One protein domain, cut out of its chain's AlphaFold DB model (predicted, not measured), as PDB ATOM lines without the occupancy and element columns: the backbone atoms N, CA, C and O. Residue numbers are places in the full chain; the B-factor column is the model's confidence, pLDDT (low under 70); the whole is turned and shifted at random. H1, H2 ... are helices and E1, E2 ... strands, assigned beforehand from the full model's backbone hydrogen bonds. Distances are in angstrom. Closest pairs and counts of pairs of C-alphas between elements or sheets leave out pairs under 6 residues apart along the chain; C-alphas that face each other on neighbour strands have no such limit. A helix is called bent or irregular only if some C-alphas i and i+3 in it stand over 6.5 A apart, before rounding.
ATOM      1  N   GLN A 110      18.937  10.400 -39.136       98.25
ATOM      2  CA  GLN A 110      19.178   9.159 -38.393       98.25
ATOM      3  C   GLN A 110      20.242   8.270 -39.049       98.25
ATOM      4  O   GLN A 110      20.679   8.534 -40.170       98.25
ATOM      5  N   LYS A 111      20.686   7.222 -38.353       97.81
ATOM      6  CA  LYS A 111      21.769   6.325 -38.777       97.81
ATOM      7  C   LYS A 111      21.268   4.952 -39.231       97.81
ATOM      8  O   LYS A 111      21.832   4.419 -40.192       97.81
ATOM      9  N   TYR A 112      20.249   4.395 -38.578       98.19
ATOM     10  CA  TYR A 112      19.757   3.029 -38.816       98.19
ATOM     11  C   TYR A 112      18.346   2.966 -39.414       98.19
ATOM     12  O   TYR A 112      17.900   1.886 -39.810       98.19
ATOM     13  N   GLY A 113      17.661   4.103 -39.554       97.56
ATOM     14  CA  GLY A 113      16.354   4.166 -40.202       97.56
ATOM     15  C   GLY A 113      15.223   3.654 -39.311       97.56
ATOM     16  O   GLY A 113      14.296   3.030 -39.818       97.56
ATOM     17  N   THR A 114      15.309   3.827 -37.990       97.44
ATOM     18  CA  THR A 114      14.291   3.321 -37.055       97.44
ATOM     19  C   THR A 114      13.143   4.292 -36.781       97.44
ATOM     20  O   THR A 114      12.101   3.869 -36.289       97.44
ATOM     21  N   GLN A 115      13.324   5.585 -37.049       97.50
ATOM     22  CA  GLN A 115      12.353   6.637 -36.751       97.50
ATOM     23  C   GLN A 115      11.556   7.023 -37.993       97.50
ATOM     24  O   GLN A 115      12.112   7.229 -39.079       97.50
ATOM     25  N   PHE A 116      10.251   7.182 -37.805       96.31
ATOM     26  CA  PHE A 116       9.302   7.534 -38.850       96.31
ATOM     27  C   PHE A 116       8.388   8.661 -38.376       96.31
ATOM     28  O   PHE A 116       8.178   8.842 -37.178       96.31
ATOM     29  N   TYR A 117       7.822   9.386 -39.329       93.94
ATOM     30  CA  TYR A 117       6.748  10.344 -39.119       93.94
ATOM     31  C   TYR A 117       5.578  10.009 -40.042       93.94
ATOM     32  O   TYR A 117       5.742   9.340 -41.068       93.94
ATOM     33  N   LEU A 118       4.382  10.442 -39.650       91.44
ATOM     34  CA  LEU A 118       3.182  10.269 -40.452       91.44
ATOM     35  C   LEU A 118       3.043  11.454 -41.409       91.44
ATOM     36  O   LEU A 118       2.986  12.604 -40.981       91.44
ATOM     37  N   GLU A 119       2.952  11.171 -42.702       91.12
ATOM     38  CA  GLU A 119       2.741  12.167 -43.748       91.12
ATOM     39  C   GLU A 119       1.606  11.697 -44.652       91.12
ATOM     40  O   GLU A 119       1.713  10.655 -45.303       91.12
ATOM     41  N   LYS A 120       0.499  12.451 -44.685       89.38
ATOM     42  CA  LYS A 120      -0.689  12.122 -45.499       89.38
ATOM     43  C   LYS A 120      -1.151  10.663 -45.304       89.38
ATOM     44  O   LYS A 120      -1.417   9.950 -46.269       89.38
ATOM     45  N   GLY A 121      -1.170  10.201 -44.050       86.06
ATOM     46  CA  GLY A 121      -1.577   8.841 -43.679       86.06
ATOM     47  C   GLY A 121      -0.555   7.735 -43.978       86.06
ATOM     48  O   GLY A 121      -0.852   6.568 -43.753       86.06
ATOM     49  N   LYS A 122       0.651   8.061 -44.464       87.88
ATOM     50  CA  LYS A 122       1.717   7.087 -44.749       87.88
ATOM     51  C   LYS A 122       2.918   7.313 -43.842       87.88
ATOM     52  O   LYS A 122       3.312   8.454 -43.606       87.88
ATOM     53  N   TRP A 123       3.539   6.232 -43.377       91.81
ATOM     54  CA  TRP A 123       4.777   6.345 -42.609       91.81
ATOM     55  C   TRP A 123       5.955   6.596 -43.530       91.81
ATOM     56  O   TRP A 123       6.281   5.790 -44.409       91.81
ATOM     57  N   ARG A 124       6.617   7.721 -43.291       94.81
ATOM     58  CA  ARG A 124       7.842   8.117 -43.972       94.81
ATOM     59  C   ARG A 124       9.002   8.082 -42.984       94.81
ATOM     60  O   ARG A 124       8.840   8.513 -41.844       94.81
ATOM     61  N   PRO A 125      10.161   7.543 -43.375       96.75
ATOM     62  CA  PRO A 125      11.335   7.593 -42.522       96.75
ATOM     63  C   PRO A 125      11.861   9.026 -42.449       96.75
ATOM     64  O   PRO A 125      11.870   9.737 -43.454       96.75
ATOM     65  N   TYR A 126      12.388   9.427 -41.293       97.69
ATOM     66  CA  TYR A 126      13.246  10.612 -41.251       97.69
ATOM     67  C   TYR A 126      14.492  10.405 -42.139       97.69
ATOM     68  O   TYR A 126      14.933   9.260 -42.309       97.69
ATOM     69  N   PRO A 127      15.101  11.476 -42.681       97.88
ATOM     70  CA  PRO A 127      16.302  11.388 -43.507       97.88
ATOM     71  C   PRO A 127      17.418  10.523 -42.897       97.88
ATOM     72  O   PRO A 127      17.761  10.661 -41.724       97.88
ATOM     73  N   ILE A 128      18.031   9.650 -43.698       98.25
ATOM     74  CA  ILE A 128      19.047   8.696 -43.228       98.25
ATOM     75  C   ILE A 128      20.434   9.113 -43.718       98.25
ATOM     76  O   ILE A 128      20.653   9.336 -44.908       98.25
ATOM     77  N   ARG A 129      21.402   9.190 -42.803       95.12
ATOM     78  CA  ARG A 129      22.809   9.440 -43.139       95.12
ATOM     79  C   ARG A 129      23.420   8.204 -43.796       95.12
ATOM     80  O   ARG A 129      23.200   7.083 -43.345       95.12
ATOM     81  N   PHE A 130      24.243   8.417 -44.823       93.56
ATOM     82  CA  PHE A 130      24.985   7.351 -45.510       93.56
ATOM     83  C   PHE A 130      24.087   6.175 -45.929       93.56
ATOM     84  O   PHE A 130      24.299   5.036 -45.506       93.56
ATOM     85  N   ILE A 131      23.066   6.462 -46.744       94.81
ATOM     86  CA  ILE A 131      22.067   5.476 -47.189       94.81
ATOM     87  C   ILE A 131      22.703   4.248 -47.860       94.81
ATOM     88  O   ILE A 131      22.284   3.127 -47.606       94.81
ATOM     89  N   LYS A 132      23.789   4.441 -48.627       95.75
ATOM     90  CA  LYS A 132      24.512   3.370 -49.340       95.75
ATOM     91  C   LYS A 132      25.078   2.282 -48.418       95.75
ATOM     92  O   LYS A 132      25.331   1.172 -48.866       95.75
ATOM     93  N   THR A 133      25.312   2.597 -47.145       97.00
ATOM     94  CA  THR A 133      25.864   1.666 -46.147       97.00
ATOM     95  C   THR A 133      24.863   1.329 -45.043       97.00
ATOM     96  O   THR A 133      25.245   0.738 -44.035       97.00
ATOM     97  N   LEU A 134      23.588   1.703 -45.210       97.94
ATOM     98  CA  LEU A 134      22.537   1.479 -44.221       97.94
ATOM     99  C   LEU A 134      22.348  -0.005 -43.907       97.94
ATOM    100  O   LEU A 134      22.424  -0.382 -42.741       97.94
ATOM    101  N   ASP A 135      22.148  -0.836 -44.928       98.25
ATOM    102  CA  ASP A 135      21.851  -2.252 -44.707       98.25
ATOM    103  C   ASP A 135      23.036  -2.992 -44.085       98.25
ATOM    104  O   ASP A 135      22.827  -3.759 -43.156       98.25
ATOM    105  N   LYS A 136      24.281  -2.639 -44.438       97.94
ATOM    106  CA  LYS A 136      25.481  -3.162 -43.756       97.94
ATOM    107  C   LYS A 136      25.482  -2.851 -42.254       97.94
ATOM    108  O   LYS A 136      25.834  -3.691 -41.434       97.94
ATOM    109  N   ARG A 137      25.076  -1.632 -41.868       97.50
ATOM    110  CA  ARG A 137      24.957  -1.258 -40.447       97.50
ATOM    111  C   ARG A 137      23.832  -2.023 -39.755       97.50
ATOM    112  O   ARG A 137      24.012  -2.442 -38.619       97.50
ATOM    113  N   ARG A 138      22.687  -2.184 -40.416       98.19
ATOM    114  CA  ARG A 138      21.524  -2.911 -39.885       98.19
ATOM    115  C   ARG A 138      21.841  -4.396 -39.689       98.19
ATOM    116  O   ARG A 138      21.623  -4.919 -38.601       98.19
ATOM    117  N   GLU A 139      22.452  -5.020 -40.686       97.81
ATOM    118  CA  GLU A 139      22.907  -6.412 -40.661       97.81
ATOM    119  C   GLU A 139      23.897  -6.669 -39.520       97.81
ATOM    120  O   GLU A 139      23.729  -7.633 -38.777       97.81
ATOM    121  N   SER A 140      24.854  -5.761 -39.284       96.81
ATOM    122  CA  SER A 140      25.816  -5.893 -38.174       96.81
ATOM    123  C   SER A 140      25.173  -5.940 -36.777       96.81
ATOM    124  O   SER A 140      25.822  -6.342 -35.816       96.81
ATOM    125  N   LEU A 141      23.903  -5.531 -36.661       96.12
ATOM    126  CA  LEU A 141      23.112  -5.572 -35.428       96.12
ATOM    127  C   LEU A 141      22.014  -6.650 -35.465       96.12
ATOM    128  O   LEU A 141      21.176  -6.685 -34.566       96.12
ATOM    129  N   GLY A 142      21.975  -7.492 -36.505       95.88
ATOM    130  CA  GLY A 142      20.935  -8.505 -36.699       95.88
ATOM    131  C   GLY A 142      19.572  -7.939 -37.121       95.88
ATOM    132  O   GLY A 142      18.545  -8.575 -36.901       95.88
ATOM    133  N   MET A 143      19.528  -6.731 -37.691       97.31
ATOM    134  CA  MET A 143      18.290  -6.117 -38.184       97.31
ATOM    135  C   MET A 143      18.033  -6.490 -39.650       97.31
ATOM    136  O   MET A 143      18.966  -6.578 -40.445       97.31
ATOM    137  N   SER A 144      16.758  -6.610 -40.032       96.81
ATOM    138  CA  SER A 144      16.345  -6.781 -41.434       96.81
ATOM    139  C   SER A 144      16.774  -5.604 -42.311       96.81
ATOM    140  O   SER A 144      17.056  -4.512 -41.798       96.81
ATOM    141  N   THR A 145      16.757  -5.772 -43.635       97.88
ATOM    142  CA  THR A 145      17.043  -4.664 -44.559       97.88
ATOM    143  C   THR A 145      16.073  -3.504 -44.338       97.88
ATOM    144  O   THR A 145      14.937  -3.665 -43.872       97.88
ATOM    145  N   PHE A 146      16.501  -2.291 -44.677       97.62
ATOM    146  CA  PHE A 146      15.651  -1.121 -44.520       97.62
ATOM    147  C   PHE A 146      14.385  -1.209 -45.382       97.62
ATOM    148  O   PHE A 146      13.307  -0.820 -44.934       97.62
ATOM    149  N   ASN A 147      14.482  -1.789 -46.582       96.06
ATOM    150  CA  ASN A 147      13.332  -1.987 -47.465       96.06
ATOM    151  C   ASN A 147      12.297  -2.958 -46.880       96.06
ATOM    152  O   ASN A 147      11.095  -2.697 -46.970       96.06
ATOM    153  N   GLU A 148      12.724  -4.059 -46.258       96.12
ATOM    154  CA  GLU A 148      11.808  -4.968 -45.554       96.12
ATOM    155  C   GLU A 148      11.135  -4.269 -44.377       96.12
ATOM    156  O   GLU A 148       9.918  -4.360 -44.201       96.12
ATOM    157  N   TYR A 149      11.908  -3.504 -43.606       95.06
ATOM    158  CA  TYR A 149      11.373  -2.760 -42.477       95.06
ATOM    159  C   TYR A 149      10.361  -1.686 -42.906       95.06
ATOM    160  O   TYR A 149       9.280  -1.587 -42.323       95.06
ATOM    161  N   LEU A 150      10.639  -0.952 -43.986       93.38
ATOM    162  CA  LEU A 150       9.721   0.026 -44.575       93.38
ATOM    163  C   LEU A 150       8.397  -0.617 -45.023       93.38
ATOM    164  O   LEU A 150       7.328  -0.022 -44.844       93.38
ATOM    165  N   LYS A 151       8.443  -1.839 -45.574       92.69
ATOM    166  CA  LYS A 151       7.236  -2.609 -45.924       92.69
ATOM    167  C   LYS A 151       6.423  -2.967 -44.679       92.69
ATOM    168  O   LYS A 151       5.203  -2.830 -44.704       92.69
ATOM    169  N   ILE A 152       7.074  -3.389 -43.592       91.06
ATOM    170  CA  ILE A 152       6.403  -3.708 -42.319       91.06
ATOM    171  C   ILE A 152       5.715  -2.463 -41.743       91.06
ATOM    172  O   ILE A 152       4.541  -2.532 -41.382       91.06
ATOM    173  N   MET A 153       6.411  -1.323 -41.711       88.62
ATOM    174  CA  MET A 153       5.862  -0.069 -41.179       88.62
ATOM    175  C   MET A 153       4.616   0.397 -41.944       88.62
ATOM    176  O   MET A 153       3.648   0.832 -41.329       88.62
ATOM    177  N   ASN A 154       4.590   0.242 -43.270       85.00
ATOM    178  CA  ASN A 154       3.435   0.630 -44.084       85.00
ATOM    179  C   ASN A 154       2.302  -0.409 -44.114       85.00
ATOM    180  O   ASN A 154       1.174  -0.054 -44.446       85.00
ATOM    181  N   LYS A 155       2.557  -1.679 -43.766       83.81
ATOM    182  CA  LYS A 155       1.494  -2.693 -43.623       83.81
ATOM    183  C   LYS A 155       0.648  -2.486 -42.369       83.81
ATOM    184  O   LYS A 155      -0.537  -2.774 -42.405       83.81
ATOM    185  N   LYS A 156       1.236  -1.972 -41.284       65.06
ATOM    186  CA  LYS A 156       0.534  -1.727 -40.010       65.06
ATOM    187  C   LYS A 156      -0.482  -0.573 -40.051       65.06
ATOM    188  O   LYS A 156      -1.166  -0.358 -39.062       65.06
ATOM    189  N   HIS A 157      -0.541   0.178 -41.154       54.91
ATOM    190  CA  HIS A 157      -1.359   1.389 -41.303       54.91
ATOM    191  C   HIS A 157      -2.272   1.370 -42.536       54.91
ATOM    192  O   HIS A 157      -2.702   2.424 -42.998       54.91
ATOM    193  N   LYS A 158      -2.538   0.177 -43.075       44.56
ATOM    194  CA  LYS A 158      -3.694  -0.068 -43.941       44.56
ATOM    195  C   LYS A 158      -4.847  -0.547 -43.077       44.56
ATOM    196  O   LYS A 158      -5.978  -0.127 -43.378       44.56
TER     197      LYS A 158
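What this domain is: This is residues 110 to 158 of the 158 residues of an uncharacterized protein of Candidatus Levybacteria bacterium CG10_big_fil_rev_8_21_14_0_10_36_7 (UniProt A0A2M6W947). The chain makes an elongated U: the two-stranded hairpin of E1 and E2 forms one long side, H1 stands across one end, and H2 runs back along the other long side, next to E2 rather than E1. The loops before E1 and after E2 fill the hairpin's side of the U between the strands and H1. The printed part has 49 residues, with two named strands and then two named helices in the order E1, E2, H1, H2; the sheet, in the order E1, E2, is antiparallel, and the class is mixed, helices and strands. The whole is compact, with a radius of gyration of the C-alphas of 11.0 A, and its C-alphas span 31 by 18 by 13 A.

Where its parts are: The printed part begins at Gln 110, and strand E1 covers residues 116 to 119, starting at C-alpha 116 at (9.302, 7.534, -38.850). Strand E2 covers residues 122 to 125 and is 9.9 A from first to last C-alpha, against 9.4 A for E1. Helix H1 covers residues 131 to 139, is 13.6 A long and starts at C-alpha 131 at (22.067, 5.476, -47.189). It is irregular, with C-alphas 132 and 135 7.8 A apart. Helix H2 covers residues 146 to 155, is 14.3 A long and ends at C-alpha 155 at (1.494, -2.693, -43.623).

How they stand to each other: E1 and E2 are a hairpin, antiparallel neighbours with 141 degrees between their N-to-C directions. N 117 and O 124 are 2.9 A apart, within hydrogen-bond range, and so are N 122 and O 119, also at 2.9 A. The C-alphas of Phe 116 and Pro 125 face each other at 4.2 A. The closest C-alphas of E2 and H2 are those of Trp 123 and Asn 154, 6.1 A apart. E1 and H2 are apart, and E1 and H1 are apart. H1 and H2 only just touch, with 3 pairs of C-alphas within 8 A; the closest are those of Asp 135 and Phe 146, 6.3 A apart. Their lines are about perpendicular, at 83 degrees. In H2 every O i to N i+4 pair is within hydrogen-bond range; in H1, 3 of 5 are.

The domain as a whole: The two C-alphas farthest apart are those of Lys 120 and Ser 140, at 32.9 A. The printed part has no cut and ends at Lys 158, the chain's last residue. The links from E1 to E2 and from E2 to H1 are tight, the link from H1 to H2 is short, and no link is long. The mean pLDDT of the printed part is 92.4, and residues 156 to 158 are under 70.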